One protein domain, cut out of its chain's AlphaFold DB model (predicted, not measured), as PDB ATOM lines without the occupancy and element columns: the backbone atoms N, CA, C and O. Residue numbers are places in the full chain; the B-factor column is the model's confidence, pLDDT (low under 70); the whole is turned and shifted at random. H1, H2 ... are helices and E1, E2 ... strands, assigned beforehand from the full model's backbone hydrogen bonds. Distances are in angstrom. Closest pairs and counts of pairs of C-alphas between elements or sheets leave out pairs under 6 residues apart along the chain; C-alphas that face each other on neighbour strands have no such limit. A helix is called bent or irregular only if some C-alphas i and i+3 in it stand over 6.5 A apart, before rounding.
ATOM      1  N   LYS A  79     -60.700 -42.682 -13.753       87.19
ATOM      2  CA  LYS A  79     -61.364 -42.451 -15.050       87.19
ATOM      3  C   LYS A  79     -60.413 -42.652 -16.228       87.19
ATOM      4  O   LYS A  79     -60.727 -43.411 -17.137       87.19
ATOM      5  N   ARG A  80     -59.279 -41.959 -16.218       87.81
ATOM      6  CA  ARG A  80     -58.219 -42.056 -17.232       87.81
ATOM      7  C   ARG A  80     -56.957 -41.378 -16.717       87.81
ATOM      8  O   ARG A  80     -57.036 -40.547 -15.809       87.81
ATOM      9  N   LEU A  81     -55.827 -41.683 -17.334       89.56
ATOM     10  CA  LEU A  81     -54.602 -40.901 -17.213       89.56
ATOM     11  C   LEU A  81     -54.172 -40.433 -18.600       89.56
ATOM     12  O   LEU A  81     -54.353 -41.150 -19.581       89.56
ATOM     13  N   TYR A  82     -53.624 -39.230 -18.691       90.81
ATOM     14  CA  TYR A  82     -53.083 -38.714 -19.942       90.81
ATOM     15  C   TYR A  82     -51.928 -37.758 -19.701       90.81
ATOM     16  O   TYR A  82     -51.792 -37.156 -18.635       90.81
ATOM     17  N   MET A  83     -51.107 -37.622 -20.729       91.31
ATOM     18  CA  MET A  83     -49.951 -36.754 -20.785       91.31
ATOM     19  C   MET A  83     -50.175 -35.672 -21.839       91.31
ATOM     20  O   MET A  83     -50.628 -35.948 -22.950       91.31
ATOM     21  N   THR A  84     -49.844 -34.444 -21.468       91.50
ATOM     22  CA  THR A  84     -49.760 -33.263 -22.342       91.50
ATOM     23  C   THR A  84     -48.292 -32.868 -22.506       91.50
ATOM     24  O   THR A  84     -47.426 -33.543 -21.962       91.50
ATOM     25  N   ASP A  85     -47.985 -31.763 -23.184       86.94
ATOM     26  CA  ASP A  85     -46.596 -31.289 -23.317       86.94
ATOM     27  C   ASP A  85     -45.949 -30.899 -21.972       86.94
ATOM     28  O   ASP A  85     -44.729 -30.924 -21.836       86.94
ATOM     29  N   SER A  86     -46.750 -30.522 -20.967       88.69
ATOM     30  CA  SER A  86     -46.247 -29.975 -19.690       88.69
ATOM     31  C   SER A  86     -46.719 -30.722 -18.443       88.69
ATOM     32  O   SER A  86     -46.083 -30.636 -17.390       88.69
ATOM     33  N   TYR A  87     -47.827 -31.456 -18.537       93.69
ATOM     34  CA  TYR A  87     -48.463 -32.087 -17.387       93.69
ATOM     35  C   TYR A  87     -48.846 -33.534 -17.646       93.69
ATOM     36  O   TYR A  87     -49.309 -33.897 -18.729       93.69
ATOM     37  N   PHE A  88     -48.759 -34.318 -16.582       93.81
ATOM     38  CA  PHE A  88     -49.378 -35.623 -16.470       93.81
ATOM     39  C   PHE A  88     -50.612 -35.518 -15.575       93.81
ATOM     40  O   PHE A  88     -50.558 -34.958 -14.477       93.81
ATOM     41  N   VAL A  89     -51.748 -36.019 -16.047       93.56
ATOM     42  CA  VAL A  89     -53.039 -35.834 -15.387       93.56
ATOM     43  C   VAL A  89     -53.672 -37.181 -15.089       93.56
ATOM     44  O   VAL A  89     -53.856 -38.002 -15.981       93.56
ATOM     45  N   ILE A  90     -54.081 -37.368 -13.834       91.44
ATOM     46  CA  ILE A  90     -54.890 -38.505 -13.391       91.44
ATOM     47  C   ILE A  90     -56.302 -37.982 -13.125       91.44
ATOM     48  O   ILE A  90     -56.558 -37.261 -12.152       91.44
ATOM     49  N   GLU A  91     -57.234 -38.337 -14.005       91.31
ATOM     50  CA  GLU A  91     -58.642 -37.988 -13.864       91.31
ATOM     51  C   GLU A  91     -59.404 -39.043 -13.067       91.31
ATOM     52  O   GLU A  91     -59.228 -40.254 -13.230       91.31
ATOM     53  N   LYS A  92     -60.306 -38.545 -12.220       89.38
ATOM     54  CA  LYS A  92     -61.184 -39.342 -11.368       89.38
ATOM     55  C   LYS A  92     -62.646 -39.062 -11.700       89.38
ATOM     56  O   LYS A  92     -62.961 -37.996 -12.227       89.38
ATOM     57  N   TYR A  93     -63.533 -40.003 -11.391       86.81
ATOM     58  CA  TYR A  93     -64.980 -39.792 -11.530       86.81
ATOM     59  C   TYR A  93     -65.529 -38.845 -10.453       86.81
ATOM     60  O   TYR A  93     -66.436 -38.062 -10.711       86.81
ATOM     61  N   ILE A  94     -64.955 -38.909  -9.255       84.94
ATOM     62  CA  ILE A  94     -65.342 -38.189  -8.048       84.94
ATOM     63  C   ILE A  94     -64.097 -37.508  -7.472       84.94
ATOM     64  O   ILE A  94     -63.058 -38.136  -7.242       84.94
ATOM     65  N   GLY A  95     -64.226 -36.216  -7.177       85.94
ATOM     66  CA  GLY A  95     -63.166 -35.402  -6.589       85.94
ATOM     67  C   GLY A  95     -62.296 -34.688  -7.623       85.94
ATOM     68  O   GLY A  95     -62.579 -34.664  -8.818       85.94
ATOM     69  N   LYS A  96     -61.232 -34.043  -7.134       88.88
ATOM     70  CA  LYS A  96     -60.331 -33.242  -7.970       88.88
ATOM     71  C   LYS A  96     -59.421 -34.146  -8.808       88.88
ATOM     72  O   LYS A  96     -58.911 -35.153  -8.311       88.88
ATOM     73  N   LYS A  97     -59.180 -33.741 -10.061       91.88
ATOM     74  CA  LYS A  97     -58.106 -34.311 -10.883       91.88
ATOM     75  C   LYS A  97     -56.751 -34.051 -10.228       91.88
ATOM     76  O   LYS A  97     -56.547 -32.989  -9.639       91.88
ATOM     77  N   ILE A  98     -55.848 -35.016 -10.339       90.69
ATOM     78  CA  ILE A  98     -54.453 -34.845  -9.932       90.69
ATOM     79  C   ILE A  98     -53.692 -34.380 -11.166       90.69
ATOM     80  O   ILE A  98     -53.821 -34.986 -12.227       90.69
ATOM     81  N   ILE A  99     -52.940 -33.296 -11.026       92.94
ATOM     82  CA  ILE A  99     -52.096 -32.741 -12.080       92.94
ATOM     83  C   ILE A  99     -50.675 -32.755 -11.539       92.94
ATOM     84  O   ILE A  99     -50.417 -32.165 -10.492       92.94
ATOM     85  N   LEU A 100     -49.786 -33.439 -12.245       92.88
ATOM     86  CA  LEU A 100     -48.365 -33.512 -11.946       92.88
ATOM     87  C   LEU A 100     -47.605 -32.784 -13.045       92.88
ATOM     88  O   LEU A 100     -47.893 -32.965 -14.230       92.88
ATOM     89  N   GLN A 101     -46.645 -31.951 -12.660       93.56
ATOM     90  CA  GLN A 101     -45.744 -31.321 -13.616       93.56
ATOM     91  C   GLN A 101     -44.814 -32.387 -14.201       93.56
ATOM     92  O   GLN A 101     -44.214 -33.163 -13.457       93.56
ATOM     93  N   LEU A 102     -44.701 -32.455 -15.527       92.75
ATOM     94  CA  LEU A 102     -43.822 -33.438 -16.158       92.75
ATOM     95  C   LEU A 102     -42.371 -33.236 -15.722       92.75
ATOM     96  O   LEU A 102     -41.869 -32.115 -15.669       92.75
ATOM     97  N   GLY A 103     -41.714 -34.346 -15.393       92.00
ATOM     98  CA  GLY A 103     -40.338 -34.367 -14.907       92.00
ATOM     99  C   GLY A 103     -40.182 -34.189 -13.396       92.00
ATOM    100  O   GLY A 103     -39.136 -34.550 -12.875       92.00
ATOM    101  N   SER A 104     -41.201 -33.715 -12.665       93.44
ATOM    102  CA  SER A 104     -41.108 -33.517 -11.206       93.44
ATOM    103  C   SER A 104     -41.457 -34.765 -10.378       93.44
ATOM    104  O   SER A 104     -41.572 -34.690  -9.150       93.44
ATOM    105  N   PHE A 105     -41.675 -35.902 -11.034       94.12
ATOM    106  CA  PHE A 105     -42.059 -37.176 -10.434       94.12
ATOM    107  C   PHE A 105     -41.508 -38.342 -11.263       94.12
ATOM    108  O   PHE A 105     -41.106 -38.148 -12.410       94.12
ATOM    109  N   TYR A 106     -41.541 -39.548 -10.701       90.88
ATOM    110  CA  TYR A 106     -41.210 -40.796 -11.394       90.88
ATOM    111  C   TYR A 106     -42.297 -41.853 -11.166       90.88
ATOM    112  O   TYR A 106     -43.052 -41.771 -10.190       90.88
ATOM    113  N   ALA A 107     -42.402 -42.818 -12.084       91.12
ATOM    114  CA  ALA A 107     -43.339 -43.931 -11.976       91.12
ATOM    115  C   ALA A 107     -42.635 -45.199 -11.492       91.12
ATOM    116  O   ALA A 107     -41.540 -45.520 -11.949       91.12
ATOM    117  N   HIS A 108     -43.288 -45.925 -10.590       87.44
ATOM    118  CA  HIS A 108     -42.796 -47.195 -10.064       87.44
ATOM    119  C   HIS A 108     -43.952 -48.085  -9.610       87.44
ATOM    120  O   HIS A 108     -45.097 -47.645  -9.502       87.44
ATOM    121  N   SER A 109     -43.669 -49.350  -9.316       82.81
ATOM    122  CA  SER A 109     -44.637 -50.230  -8.659       82.81
ATOM    123  C   SER A 109     -44.693 -49.941  -7.162       82.81
ATOM    124  O   SER A 109     -43.658 -49.672  -6.543       82.81
ATOM    125  N   MET A 110     -45.873 -50.053  -6.555       73.62
ATOM    126  CA  MET A 110     -46.016 -49.901  -5.107       73.62
ATOM    127  C   MET A 110     -45.206 -50.970  -4.360       73.62
ATOM    128  O   MET A 110     -45.294 -52.172  -4.635       73.62
ATOM    129  N   ARG A 111     -44.418 -50.509  -3.387       64.94
ATOM    130  CA  ARG A 111     -43.537 -51.334  -2.558       64.94
ATOM    131  C   ARG A 111     -44.198 -51.569  -1.199       64.94
ATOM    132  O   ARG A 111     -44.663 -50.619  -0.573       64.94
ATOM    133  N   PHE A 112     -44.207 -52.807  -0.702       54.53
ATOM    134  CA  PHE A 112     -44.389 -53.021   0.737       54.53
ATOM    135  C   PHE A 112     -43.070 -52.718   1.449       54.53
ATOM    136  O   PHE A 112     -41.996 -53.059   0.961       54.53
ATOM    137  N   SER A 113     -43.153 -52.097   2.619       45.25
ATOM    138  CA  SER A 113     -42.030 -51.614   3.429       45.25
ATOM    139  C   SER A 113     -41.123 -52.710   4.024       45.25
ATOM    140  O   SER A 113     -40.421 -52.438   4.993       45.25
ATOM    141  N   ASN A 114     -41.138 -53.945   3.505       36.50
ATOM    142  CA  ASN A 114     -40.371 -55.064   4.050       36.50
ATOM    143  C   ASN A 114     -39.363 -55.611   3.011       36.50
ATOM    144  O   ASN A 114     -39.790 -56.196   2.014       36.50
ATOM    145  N   PRO A 115     -38.039 -55.459   3.223       41.81
ATOM    146  CA  PRO A 115     -37.003 -55.807   2.239       41.81
ATOM    147  C   PRO A 115     -36.838 -57.316   1.974       41.81
ATOM    148  O   PRO A 115     -36.107 -57.699   1.067       41.81
ATOM    149  N   THR A 116     -37.508 -58.187   2.733       32.44
ATOM    150  CA  THR A 116     -37.348 -59.655   2.669       32.44
ATOM    151  C   THR A 116     -38.524 -60.400   2.033       32.44
ATOM    152  O   THR A 116     -38.531 -61.629   2.000       32.44
ATOM    153  N   SER A 117     -39.515 -59.694   1.482       31.64
ATOM    154  CA  SER A 117     -40.595 -60.317   0.712       31.64
ATOM    155  C   SER A 117     -40.935 -59.462  -0.508       31.64
ATOM    156  O   SER A 117     -41.566 -58.414  -0.355       31.64
ATOM    157  N   PRO A 118     -40.582 -59.891  -1.733       34.81
ATOM    158  CA  PRO A 118     -41.003 -59.220  -2.949       34.81
ATOM    159  C   PRO A 118     -42.438 -59.647  -3.256       34.81
ATOM    160  O   PRO A 118     -42.715 -60.327  -4.238       34.81
ATOM    161  N   LYS A 119     -43.391 -59.272  -2.404       38.06
ATOM    162  CA  LYS A 119     -44.750 -59.088  -2.901       38.06
ATOM    163  C   LYS A 119     -44.836 -57.647  -3.355       38.06
ATOM    164  O   LYS A 119     -45.315 -56.790  -2.628       38.06
ATOM    165  N   LEU A 120     -44.320 -57.377  -4.551       47.97
ATOM    166  CA  LEU A 120     -44.723 -56.181  -5.270       47.97
ATOM    167  C   LEU A 120     -46.242 -56.255  -5.411       47.97
ATOM    168  O   LEU A 120     -46.785 -57.234  -5.920       47.97
ATOM    169  N   THR A 121     -46.945 -55.253  -4.904       55.94
ATOM    170  CA  THR A 121     -48.313 -55.044  -5.369       55.94
ATOM    171  C   THR A 121     -48.226 -54.517  -6.788       55.94
ATOM    172  O   THR A 121     -47.409 -53.641  -7.061       55.94
ATOM    173  N   ASN A 122     -49.102 -54.976  -7.671       68.88
ATOM    174  CA  ASN A 122     -49.120 -54.522  -9.059       68.88
ATOM    175  C   ASN A 122     -49.725 -53.110  -9.236       68.88
ATOM    176  O   ASN A 122     -50.245 -52.773 -10.297       68.88
ATOM    177  N   ASN A 123     -49.710 -52.278  -8.195       80.94
ATOM    178  CA  ASN A 123     -50.246 -50.927  -8.272       80.94
ATOM    179  C   ASN A 123     -49.214 -49.996  -8.906       80.94
ATOM    180  O   ASN A 123     -48.023 -50.089  -8.609       80.94
ATOM    181  N   LEU A 124     -49.691 -49.071  -9.731       86.94
ATOM    182  CA  LEU A 124     -48.883 -48.017 -10.330       86.94
ATOM    183  C   LEU A 124     -48.789 -46.837  -9.365       86.94
ATOM    184  O   LEU A 124     -49.812 -46.262  -8.988       86.94
ATOM    185  N   CYS A 125     -47.573 -46.459  -8.998       89.38
ATOM    186  CA  CYS A 125     -47.282 -45.296  -8.176       89.38
ATOM    187  C   CYS A 125     -46.637 -44.189  -8.998       89.38
ATOM    188  O   CYS A 125     -45.810 -44.448  -9.872       89.38
ATOM    189  N   PHE A 126     -46.976 -42.950  -8.652       92.00
ATOM    190  CA  PHE A 126     -46.261 -41.754  -9.082       92.00
ATOM    191  C   PHE A 126     -45.789 -40.993  -7.852       92.00
ATOM    192  O   PHE A 126     -46.624 -40.502  -7.087       92.00
ATOM    193  N   THR A 127     -44.475 -40.871  -7.687       91.25
ATOM    194  CA  THR A 127     -43.870 -40.219  -6.521       91.25
ATOM    195  C   THR A 127     -43.146 -38.953  -6.942       91.25
ATOM    196  O   THR A 127     -42.310 -38.963  -7.846       91.25
ATOM    197  N   THR A 128     -43.495 -37.833  -6.310       92.81
ATOM    198  CA  THR A 128     -42.841 -36.539  -6.542       92.81
ATOM    199  C   THR A 128     -41.472 -36.498  -5.876       92.81
ATOM    200  O   THR A 128     -41.368 -36.876  -4.712       92.81
ATOM    201  N   PHE A 129     -40.467 -35.933  -6.545       90.19
ATOM    202  CA  PHE A 129     -39.093 -35.900  -6.030       90.19
ATOM    203  C   PHE A 129     -38.901 -35.122  -4.720       90.19
ATOM    204  O   PHE A 129     -38.080 -35.514  -3.904       90.19
ATOM    205  N   LEU A 130     -39.604 -33.998  -4.540       87.62
ATOM    206  CA  LEU A 130     -39.357 -33.074  -3.420       87.62
ATOM    207  C   LEU A 130     -40.511 -32.995  -2.416       87.62
ATOM    208  O   LEU A 130     -40.301 -32.635  -1.265       87.62
ATOM    209  N   GLU A 131     -41.743 -33.285  -2.841       84.00
ATOM    210  CA  GLU A 131     -42.922 -33.113  -1.983       84.00
ATOM    211  C   GLU A 131     -43.276 -34.376  -1.185       84.00
ATOM    212  O   GLU A 131     -44.232 -34.344  -0.410       84.00
ATOM    213  N   ASN A 132     -42.549 -35.488  -1.382       75.75
ATOM    214  CA  ASN A 132     -42.844 -36.812  -0.812       75.75
ATOM    215  C   ASN A 132     -44.322 -37.226  -0.954       75.75
ATOM    216  O   ASN A 132     -44.877 -37.933  -0.113       75.75
ATOM    217  N   LYS A 133     -44.984 -36.766  -2.022       88.44
ATOM    218  CA  LYS A 133     -46.351 -37.153  -2.358       88.44
ATOM    219  C   LYS A 133     -46.313 -38.342  -3.298       88.44
ATOM    220  O   LYS A 133     -45.694 -38.277  -4.359       88.44
ATOM    221  N   GLU A 134     -47.038 -39.385  -2.920       88.38
ATOM    222  CA  GLU A 134     -47.255 -40.572  -3.738       88.38
ATOM    223  C   GLU A 134     -48.720 -40.642  -4.181       88.38
ATOM    224  O   GLU A 134     -49.656 -40.458  -3.395       88.38
ATOM    225  N   PHE A 135     -48.922 -40.929  -5.462       88.50
ATOM    226  CA  PHE A 135     -50.233 -41.173  -6.044       88.50
ATOM    227  C   PHE A 135     -50.316 -42.614  -6.523       88.50
ATOM    228  O   PHE A 135     -49.637 -42.994  -7.471       88.50
ATOM    229  N   VAL A 136     -51.190 -43.392  -5.884       86.94
ATOM    230  CA  VAL A 136     -51.352 -44.824  -6.152       86.94
ATOM    231  C   VAL A 136     -52.583 -45.070  -7.020       86.94
ATOM    232  O   VAL A 136     -53.686 -44.606  -6.709       86.94
ATOM    233  N   ILE A 137     -52.404 -45.843  -8.087       83.88
ATOM    234  CA  ILE A 137     -53.466 -46.390  -8.925       83.88
ATOM    235  C   ILE A 137     -53.448 -47.909  -8.787       83.88
ATOM    236  O   ILE A 137     -52.463 -48.570  -9.101       83.88
ATOM    237  N   ASP A 138     -54.566 -48.452  -8.313       78.38
ATOM    238  CA  ASP A 138     -54.758 -49.894  -8.167       78.38
ATOM    239  C   ASP A 138     -54.684 -50.607  -9.528       78.38
ATOM    240  O   ASP A 138     -55.311 -50.140 -10.483       78.38
ATOM    241  N   GLU A 139     -53.973 -51.738  -9.618       77.62
ATOM    242  CA  GLU A 139     -53.838 -52.503 -10.872       77.62
ATOM    243  C   GLU A 139     -55.193 -52.804 -11.512       77.62
ATOM    244  O   GLU A 139     -55.358 -52.730 -12.724       77.62
ATOM    245  N   SER A 140     -56.207 -53.102 -10.698       72.81
ATOM    246  CA  SER A 140     -57.531 -53.460 -11.196       72.81
ATOM    247  C   SER A 140     -58.198 -52.333 -11.990       72.81
ATOM    248  O   SER A 140     -59.178 -52.586 -12.701       72.81
ATOM    249  N   ASN A 141     -57.748 -51.082 -11.823       74.75
ATOM    250  CA  ASN A 141     -58.189 -49.906 -12.581       74.75
ATOM    251  C   ASN A 141     -57.470 -49.736 -13.914       74.75
ATOM    252  O   ASN A 141     -57.938 -48.967 -14.756       74.75
ATOM    253  N   LEU A 142     -56.354 -50.428 -14.087       72.06
ATOM    254  CA  LEU A 142     -55.543 -50.395 -15.279       72.06
ATOM    255  C   LEU A 142     -55.973 -51.560 -16.169       72.06
ATOM    256  O   LEU A 142     -56.158 -52.695 -15.730       72.06
ATOM    257  N   CYS A 143     -56.191 -51.262 -17.439       62.66
ATOM    258  CA  CYS A 143     -56.330 -52.281 -18.458       62.66
ATOM    259  C   CYS A 143     -55.223 -52.042 -19.449       62.66
ATOM    260  O   CYS A 143     -55.084 -50.940 -19.974       62.66
ATOM    261  N   TYR A 144     -54.450 -53.083 -19.687       60.28
ATOM    262  CA  TYR A 144     -53.415 -53.051 -20.684       60.28
ATOM    263  C   TYR A 144     -54.077 -53.106 -22.061       60.28
ATOM    264  O   TYR A 144     -54.578 -54.145 -22.493       60.28
ATOM    265  N   THR A 145     -54.206 -51.951 -22.697       48.88
ATOM    266  CA  THR A 145     -54.560 -51.857 -24.109       48.88
ATOM    267  C   THR A 145     -53.242 -51.771 -24.865       48.88
ATOM    268  O   THR A 145     -52.433 -50.900 -24.562       48.88
ATOM    269  N   ASP A 146     -53.031 -52.705 -25.793       46.22
ATOM    270  CA  ASP A 146     -51.847 -52.863 -26.654       46.22
ATOM    271  C   ASP A 146     -50.673 -53.615 -26.034       46.22
ATOM    272  O   ASP A 146     -49.774 -53.012 -25.441       46.22
ATOM    273  N   ASN A 147     -50.674 -54.944 -26.232       51.03
ATOM    274  CA  ASN A 147     -49.587 -55.909 -25.978       51.03
ATOM    275  C   ASN A 147     -48.908 -55.865 -24.601       51.03
ATOM    276  O   ASN A 147     -48.057 -56.703 -24.333       51.03
ATOM    277  N   THR A 148     -49.314 -54.943 -23.734       57.22
ATOM    278  CA  THR A 148     -48.819 -54.763 -22.385       57.22
ATOM    279  C   THR A 148     -49.397 -55.900 -21.571       57.22
ATOM    280  O   THR A 148     -50.611 -56.058 -21.490       57.22
ATOM    281  N   GLN A 149     -48.554 -56.778 -21.048       60.69
ATOM    282  CA  GLN A 149     -49.070 -57.959 -20.347       60.69
ATOM    283  C   GLN A 149     -49.177 -57.733 -18.836       60.69
ATOM    284  O   GLN A 149     -49.911 -58.457 -18.162       60.69
ATOM    285  N   ASN A 150     -48.469 -56.732 -18.303       73.38
ATOM    286  CA  ASN A 150     -48.399 -56.455 -16.873       73.38
ATOM    287  C   ASN A 150     -47.996 -55.001 -16.554       73.38
ATOM    288  O   ASN A 150     -47.647 -54.207 -17.431       73.38
ATOM    289  N   ILE A 151     -48.037 -54.675 -15.260       78.31
ATOM    290  CA  ILE A 151     -47.786 -53.335 -14.720       78.31
ATOM    291  C   ILE A 151     -46.360 -52.861 -14.990       78.31
ATOM    292  O   ILE A 151     -46.139 -51.671 -15.190       78.31
ATOM    293  N   HIS A 152     -45.405 -53.789 -15.026       80.00
ATOM    294  CA  HIS A 152     -43.994 -53.489 -15.221       80.00
ATOM    295  C   HIS A 152     -43.737 -52.940 -16.614       80.00
ATOM    296  O   HIS A 152     -43.135 -51.883 -16.745       80.00
ATOM    297  N   GLU A 153     -44.303 -53.571 -17.641       82.12
ATOM    298  CA  GLU A 153     -44.172 -53.075 -19.010       82.12
ATOM    299  C   GLU A 153     -44.843 -51.698 -19.188       82.12
ATOM    300  O   GLU A 153     -44.357 -50.855 -19.943       82.12
ATOM    301  N   LEU A 154     -45.939 -51.427 -18.465       84.50
ATOM    302  CA  LEU A 154     -46.547 -50.093 -18.436       84.50
ATOM    303  C   LEU A 154     -45.626 -49.068 -17.755       84.50
ATOM    304  O   LEU A 154     -45.464 -47.966 -18.277       84.50
ATOM    305  N   ILE A 155     -45.032 -49.418 -16.614       86.75
ATOM    306  CA  ILE A 155     -44.072 -48.562 -15.903       86.75
ATOM    307  C   ILE A 155     -42.870 -48.258 -16.799       86.75
ATOM    308  O   ILE A 155     -42.503 -47.094 -16.921       86.75
ATOM    309  N   ASP A 156     -42.318 -49.255 -17.487       86.25
ATOM    310  CA  ASP A 156     -41.188 -49.079 -18.402       86.25
ATOM    311  C   ASP A 156     -41.547 -48.130 -19.552       86.25
ATOM    312  O   ASP A 156     -40.815 -47.177 -19.827       86.25
ATOM    313  N   LYS A 157     -42.718 -48.322 -20.176       87.75
ATOM    314  CA  LYS A 157     -43.231 -47.419 -21.220       87.75
ATOM    315  C   LYS A 157     -43.375 -45.985 -20.707       87.75
ATOM    316  O   LYS A 157     -42.931 -45.050 -21.373       87.75
ATOM    317  N   LEU A 158     -43.960 -45.801 -19.523       89.62
ATOM    318  CA  LEU A 158     -44.103 -44.483 -18.902       89.62
ATOM    319  C   LEU A 158     -42.742 -43.861 -18.567       89.62
ATOM    320  O   LEU A 158     -42.525 -42.689 -18.852       89.62
ATOM    321  N   ASN A 159     -41.798 -44.634 -18.035       89.44
ATOM    322  CA  ASN A 159     -40.467 -44.147 -17.684       89.44
ATOM    323  C   ASN A 159     -39.644 -43.748 -18.915       89.44
ATOM    324  O   ASN A 159     -38.900 -42.770 -18.841       89.44
ATOM    325  N   VAL A 160     -39.820 -44.412 -20.063       90.69
ATOM    326  CA  VAL A 160     -39.242 -43.962 -21.342       90.69
ATOM    327  C   VAL A 160     -39.833 -42.615 -21.766       90.69
ATOM    328  O   VAL A 160     -39.082 -41.718 -22.146       90.69
ATOM    329  N   LEU A 161     -41.156 -42.442 -21.657       91.19
ATOM    330  CA  LEU A 161     -41.820 -41.169 -21.963       91.19
ATOM    331  C   LEU A 161     -41.380 -40.049 -21.009       91.19
ATOM    332  O   LEU A 161     -41.206 -38.907 -21.431       91.19
ATOM    333  N   PHE A 162     -41.174 -40.364 -19.730       92.56
ATOM    334  CA  PHE A 162     -40.782 -39.383 -18.721       92.56
ATOM    335  C   PHE A 162     -39.291 -39.053 -18.736       92.56
ATOM    336  O   PHE A 162     -38.946 -37.943 -18.334       92.56
ATOM    337  N   LYS A 163     -38.420 -39.951 -19.227       93.81
ATOM    338  CA  LYS A 163     -36.956 -39.773 -19.253       93.81
ATOM    339  C   LYS A 163     -36.512 -38.367 -19.676       93.81
ATOM    340  O   LYS A 163     -35.843 -37.725 -18.869       93.81
ATOM    341  N   PRO A 164     -36.885 -37.828 -20.855       93.56
ATOM    342  CA  PRO A 164     -36.421 -36.500 -21.267       93.56
ATOM    343  C   PRO A 164     -36.843 -35.390 -20.293       93.56
ATOM    344  O   PRO A 164     -36.046 -34.508 -19.972       93.56
ATOM    345  N   HIS A 165     -38.067 -35.460 -19.767       94.31
ATOM    346  CA  HIS A 165     -38.594 -34.468 -18.832       94.31
ATOM    347  C   HIS A 165     -37.938 -34.568 -17.450       94.31
ATOM    348  O   HIS A 165     -37.602 -33.544 -16.859       94.31
ATOM    349  N   ILE A 166     -37.724 -35.786 -16.942       94.62
ATOM    350  CA  ILE A 166     -37.034 -36.039 -15.669       94.62
ATOM    351  C   ILE A 166     -35.583 -35.573 -15.767       94.62
ATOM    352  O   ILE A 166     -35.122 -34.849 -14.888       94.62
ATOM    353  N   THR A 167     -34.875 -35.915 -16.848       94.69
ATOM    354  CA  THR A 167     -33.504 -35.446 -17.084       94.69
ATOM    355  C   THR A 167     -33.445 -33.923 -17.077       94.69
ATOM    356  O   THR A 167     -32.659 -33.346 -16.328       94.69
ATOM    357  N   GLN A 168     -34.306 -33.247 -17.842       94.44
ATOM    358  CA  GLN A 168     -34.327 -31.786 -17.881       94.44
ATOM    359  C   GLN A 168     -34.638 -31.172 -16.507       94.44
ATOM    360  O   GLN A 168     -33.962 -30.228 -16.092       94.44
ATOM    361  N   TYR A 169     -35.631 -31.709 -15.794       94.75
ATOM    362  CA  TYR A 169     -35.998 -31.248 -14.458       94.75
ATOM    363  C   TYR A 169     -34.825 -31.394 -13.491       94.75
ATOM    364  O   TYR A 169     -34.393 -30.402 -12.900       94.75
ATOM    365  N   LEU A 170     -34.246 -32.593 -13.393       93.81
ATOM    366  CA  LEU A 170     -33.136 -32.867 -12.492       93.81
ATOM    367  C   LEU A 170     -31.897 -32.040 -12.835       93.81
ATOM    368  O   LEU A 170     -31.247 -31.596 -11.903       93.81
ATOM    369  N   LEU A 171     -31.604 -31.740 -14.108       93.94
ATOM    370  CA  LEU A 171     -30.516 -30.834 -14.531       93.94
ATOM    371  C   LEU A 171     -30.767 -29.348 -14.209       93.94
ATOM    372  O   LEU A 171     -29.831 -28.541 -14.230       93.94
ATOM    373  N   SER A 172     -32.024 -28.968 -13.973       93.12
ATOM    374  CA  SER A 172     -32.428 -27.590 -13.658       93.12
ATOM    375  C   SER A 172     -32.447 -27.284 -12.158       93.12
ATOM    376  O   SER A 172     -32.467 -26.116 -11.772       93.12
ATOM    377  N   LEU A 173     -32.427 -28.317 -11.309       93.69
ATOM    378  CA  LEU A 173     -32.438 -28.156  -9.858       93.69
ATOM    379  C   LEU A 173     -31.158 -27.494  -9.338       93.69
ATOM    380  O   LEU A 173     -30.079 -27.676  -9.906       93.69
ATOM    381  N   SER A 174     -31.283 -26.774  -8.220       92.75
ATOM    382  CA  SER A 174     -30.140 -26.320  -7.423       92.75
ATOM    383  C   SER A 174     -29.418 -27.504  -6.779       92.75
ATOM    384  O   SER A 174     -30.040 -28.538  -6.528       92.75
ATOM    385  N   GLU A 175     -28.133 -27.332  -6.454       91.44
ATOM    386  CA  GLU A 175     -27.325 -28.380  -5.811       91.44
ATOM    387  C   GLU A 175     -27.953 -28.909  -4.521       91.44
ATOM    388  O   GLU A 175     -28.012 -30.115  -4.302       91.44
ATOM    389  N   GLU A 176     -28.519 -28.027  -3.695       92.56
ATOM    390  CA  GLU A 176     -29.186 -28.422  -2.452       92.56
ATOM    391  C   GLU A 176     -30.364 -29.380  -2.702       92.56
ATOM    392  O   GLU A 176     -30.450 -30.444  -2.088       92.56
ATOM    393  N   LYS A 177     -31.254 -29.035  -3.641       92.94
ATOM    394  CA  LYS A 177     -32.431 -29.853  -3.975       92.94
ATOM    395  C   LYS A 177     -32.040 -31.141  -4.684       92.94
ATOM    396  O   LYS A 177     -32.649 -32.179  -4.447       92.94
ATOM    397  N   TYR A 178     -31.039 -31.079  -5.556       93.19
ATOM    398  CA  TYR A 178     -30.536 -32.260  -6.242       93.19
ATOM    399  C   TYR A 178     -29.876 -33.234  -5.261       93.19
ATOM    400  O   TYR A 178     -30.169 -34.422  -5.316       93.19
ATOM    401  N   SER A 179     -29.072 -32.746  -4.312       90.81
ATOM    402  CA  SER A 179     -28.420 -33.574  -3.291       90.81
ATOM    403  C   SER A 179     -29.429 -34.337  -2.426       90.81
ATOM    404  O   SER A 179     -29.228 -35.515  -2.139       90.81
ATOM    405  N   GLN A 180     -30.564 -33.719  -2.076       90.88
ATOM    406  CA  GLN A 180     -31.652 -34.411  -1.367       90.88
ATOM    407  C   GLN A 180     -32.159 -35.632  -2.145       90.88
ATOM    408  O   GLN A 180     -32.299 -36.708  -1.573       90.88
ATOM    409  N   ILE A 181     -32.366 -35.481  -3.456       90.25
ATOM    410  CA  ILE A 181     -32.820 -36.563  -4.340       90.25
ATOM    411  C   ILE A 181     -31.702 -37.593  -4.552       90.25
ATOM    412  O   ILE A 181     -31.943 -38.793  -4.507       90.25
ATOM    413  N   PHE A 182     -30.466 -37.134  -4.760       87.56
ATOM    414  CA  PHE A 182     -29.302 -37.991  -4.972       87.56
ATOM    415  C   PHE A 182     -29.019 -38.876  -3.756       87.56
ATOM    416  O   PHE A 182     -28.582 -40.012  -3.908       87.56
ATOM    417  N   ASN A 183     -29.268 -38.403  -2.541       86.81
ATOM    418  CA  ASN A 183     -29.044 -39.201  -1.338       86.81
ATOM    419  C   ASN A 183     -30.163 -40.223  -1.067       86.81
ATOM    420  O   ASN A 183     -30.004 -41.073  -0.191       86.81
ATOM    421  N   ASP A 184     -31.256 -40.197  -1.833       86.44
ATOM    422  CA  ASP A 184     -32.335 -41.173  -1.721       86.44
ATOM    423  C   ASP A 184     -32.024 -42.451  -2.528       86.44
ATOM    424  O   ASP A 184     -32.068 -42.493  -3.763       86.44
ATOM    425  N   ILE A 185     -31.723 -43.532  -1.800       82.69
ATOM    426  CA  ILE A 185     -31.425 -44.860  -2.360       82.69
ATOM    427  C   ILE A 185     -32.606 -45.400  -3.178       82.69
ATOM    428  O   ILE A 185     -32.415 -46.082  -4.185       82.69
ATOM    429  N   PHE A 186     -33.840 -45.114  -2.764       80.06
ATOM    430  CA  PHE A 186     -35.018 -45.639  -3.434       80.06
ATOM    431  C   PHE A 186     -35.224 -45.000  -4.799       80.06
ATOM    432  O   PHE A 186     -35.584 -45.721  -5.730       80.06
ATOM    433  N   ILE A 187     -34.973 -43.696  -4.910       83.69
ATOM    434  CA  ILE A 187     -35.062 -42.958  -6.171       83.69
ATOM    435  C   ILE A 187     -33.974 -43.433  -7.137       83.69
ATOM    436  O   ILE A 187     -34.271 -43.728  -8.295       83.69
ATOM    437  N   LYS A 188     -32.740 -43.593  -6.647       82.25
ATOM    438  CA  LYS A 188     -31.618 -44.130  -7.434       82.25
ATOM    439  C   LYS A 188     -31.912 -45.502  -8.033       82.25
ATOM    440  O   LYS A 188     -31.593 -45.745  -9.189       82.25
ATOM    441  N   ASN A 189     -32.559 -46.376  -7.267       82.50
ATOM    442  CA  ASN A 189     -32.895 -47.721  -7.733       82.50
ATOM    443  C   ASN A 189     -34.044 -47.746  -8.758       82.50
ATOM    444  O   ASN A 189     -34.138 -48.700  -9.521       82.50
ATOM    445  N   GLU A 190     -34.932 -46.748  -8.762       83.56
ATOM    446  CA  GLU A 190     -36.057 -46.676  -9.713       83.56
ATOM    447  C   GLU A 190     -35.670 -45.984 -11.025       83.56
ATOM    448  O   GLU A 190     -36.180 -46.320 -12.092       83.56
ATOM    449  N   ILE A 191     -34.742 -45.028 -10.974       86.25
ATOM    450  CA  ILE A 191     -34.313 -44.270 -12.149       86.25
ATOM    451  C   ILE A 191     -32.996 -44.846 -12.663       86.25
ATOM    452  O   ILE A 191     -31.915 -44.406 -12.298       86.25
ATOM    453  N   LEU A 192     -33.083 -45.807 -13.583       85.25
ATOM    454  CA  LEU A 192     -31.909 -46.510 -14.127       85.25
ATOM    455  C   LEU A 192     -30.873 -45.596 -14.808       85.25
ATOM    456  O   LEU A 192     -29.712 -45.959 -14.937       85.25
ATOM    457  N   TYR A 193     -31.287 -44.411 -15.256       88.69
ATOM    458  CA  TYR A 193     -30.434 -43.419 -15.920       88.69
ATOM    459  C   TYR A 193     -29.995 -42.285 -14.979       88.69
ATOM    460  O   TYR A 193     -29.568 -41.227 -15.438       88.69
ATOM    461  N   PHE A 194     -30.114 -42.468 -13.662       89.75
ATOM    462  CA  PHE A 194     -29.750 -41.442 -12.687       89.75
ATOM    463  C   PHE A 194     -28.246 -41.127 -12.707       89.75
ATOM    464  O   PHE A 194     -27.866 -39.958 -12.666       89.75
ATOM    465  N   ASP A 195     -27.394 -42.142 -12.883       90.38
ATOM    466  CA  ASP A 195     -25.939 -41.965 -13.004       90.38
ATOM    467  C   ASP A 195     -25.549 -41.164 -14.260       90.38
ATOM    468  O   ASP A 195     -24.617 -40.356 -14.228       90.38
ATOM    469  N   GLU A 196     -26.289 -41.333 -15.364       92.50
ATOM    470  CA  GLU A 196     -26.104 -40.525 -16.579       92.50
ATOM    471  C   GLU A 196     -26.376 -39.042 -16.285       92.50
ATOM    472  O   GLU A 196     -25.615 -38.172 -16.713       92.50
ATOM    473  N   ILE A 197     -27.437 -38.746 -15.525       91.81
ATOM    474  CA  ILE A 197     -27.807 -37.376 -15.137       91.81
ATOM    475  C   ILE A 197     -26.745 -36.769 -14.221       91.81
ATOM    476  O   ILE A 197     -26.360 -35.615 -14.419       91.81
ATOM    477  N   ASP A 198     -26.246 -37.536 -13.252       91.94
ATOM    478  CA  ASP A 198     -25.204 -37.077 -12.333       91.94
ATOM    479  C   ASP A 198     -23.923 -36.679 -13.072       91.94
ATOM    480  O   ASP A 198     -23.353 -35.612 -12.830       91.94
ATOM    481  N   LYS A 199     -23.517 -37.496 -14.050       92.81
ATOM    482  CA  LYS A 199     -22.375 -37.190 -14.914       92.81
ATOM    483  C   LYS A 199     -22.593 -35.892 -15.699       92.81
ATOM    484  O   LYS A 199     -21.718 -35.030 -15.697       92.81
ATOM    485  N   MET A 200     -23.771 -35.717 -16.303       93.44
ATOM    486  CA  MET A 200     -24.116 -34.493 -17.041       93.44
ATOM    487  C   MET A 200     -24.112 -33.243 -16.149       93.44
ATOM    488  O   MET A 200     -23.711 -32.170 -16.604       93.44
ATOM    489  N   ARG A 201     -24.543 -33.348 -14.882       91.44
ATOM    490  CA  ARG A 201     -24.475 -32.223 -13.931       91.44
ATOM    491  C   ARG A 201     -23.032 -31.824 -13.647       91.44
ATOM    492  O   ARG A 201     -22.701 -30.655 -13.808       91.44
ATOM    493  N   LYS A 202     -22.168 -32.791 -13.330       89.62
ATOM    494  CA  LYS A 202     -20.739 -32.549 -13.066       89.62
ATOM    495  C   LYS A 202     -20.021 -31.932 -14.265       89.62
ATOM    496  O   LYS A 202     -19.233 -31.008 -14.103       89.62
ATOM    497  N   GLU A 203     -20.309 -32.397 -15.479       89.50
ATOM    498  CA  GLU A 203     -19.754 -31.812 -16.710       89.50
ATOM    499  C   GLU A 203     -20.206 -30.356 -16.910       89.50
ATOM    500  O   GLU A 203     -19.403 -29.501 -17.283       89.50
ATOM    501  N   LYS A 204     -21.470 -30.048 -16.604       83.75
ATOM    502  CA  LYS A 204     -22.025 -28.689 -16.682       83.75
ATOM    503  C   LYS A 204     -21.446 -27.741 -15.627       83.75
ATOM    504  O   LYS A 204     -21.384 -26.538 -15.871       83.75
ATOM    505  N   GLU A 205     -21.061 -28.258 -14.464       78.00
ATOM    506  CA  GLU A 205     -20.380 -27.489 -13.419       78.00
ATOM    507  C   GLU A 205     -18.904 -27.255 -13.742       78.00
ATOM    508  O   GLU A 205     -18.431 -26.138 -13.581       78.00
ATOM    509  N   ASN A 206     -18.205 -28.266 -14.264       66.56
ATOM    510  CA  ASN A 206     -16.789 -28.168 -14.641       66.56
ATOM    511  C   ASN A 206     -16.546 -27.338 -15.915       66.56
ATOM    512  O   ASN A 206     -15.417 -26.935 -16.178       66.56
TER     513      ASN A 206
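Overview. This is residues 79 to 206 of the 208 residues of an uncharacterized protein of Helicobacter typhlonius (UniProt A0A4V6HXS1). What shape do these atoms make? Two small three-stranded sheets, E1 E2 E3 and then E4 E5 E6, follow each other; the arm H1a of the bent helix H1 packs on one face of the second, over its edge strand E4, and the arm H1b leads on to a loose group of three helices, the short H2 and H3 and the longer H4. Residues 113 to 118, between E4 and E5, stick out. What is it made of? The printed part has 128 residues, with six named strands followed by four named helices; both sheets are antiparallel and the class is mixed. It is compact, with a radius of gyration of the C-alphas of 15.4 A and spans of 48 by 38 by 29 A.

Arrangement. How is the first sheet built? E1, residues 79 to 83, E2, residues 87 to 92, and E3, residues 98 to 101, form a meander, each strand the antiparallel neighbour of the one before. N 82 and O 89 are 3.0 A apart, and N 88 and O 100 are 2.8 A apart, within hydrogen-bond range. What follows? E4, residues 105 to 109, E5, residues 124 to 128, and E6, residues 134 to 137, form a second meander, with N 106 and O 127 at 3.0 A and N 126 and O 135 at 2.9 A; E3 and E4 meet only through their link. Where does H1 go? H1, residues 151 to 172, was assigned as one helix by its hydrogen bonds but is bent, C-alphas 161 and 164 being 7.2 A apart; H1a, residues 151 to 161, and H1b, residues 164 to 172, stand at a steep tilt of 60 degrees. H1a is on one face of the sheet E4 E5 E6, two layers, at a height over the sheet of 7.9 A and over E4, its closest C-alphas to E4 being those of Ile 155 and Ala 107, 6.1 A. How do the last helices sit? H2, residues 175 to 182, is close to but not clearly touching H1b, and H3, residues 185 to 190, only grazes the sheet E4 E5 E6 with residues 187 to 190. H4, residues 194 to 206, touches H1b with residues 197 to 201 alone, the closest C-alphas being those of Leu 171 and Arg 201, 6.2 A. In H1a, H1b, H2, H3 and H4 every O i to N i+4 pair is within hydrogen-bond range.

Along the chain. Where does the first element begin? C-alpha 79 of E1 is at (-61.364, -42.451, -15.050). How long are the longer elements? E2 measures 15.8 A, H1a 15.4 A and H4 18.7 A from first to last C-alpha; H4 ends at C-alpha 206, (-16.789, -28.168, -14.641).

Size, cuts and confidence. How large is it? The C-alphas farthest apart, those of Ile 94 and Asn 206, are 50.0 A apart, and the printed part has no cut. Which links are long, and where is confidence low? The links E4 to E5 and E6 to H1 are long; residues 111 to 122, 143 to 149 and 206 have pLDDT under 70.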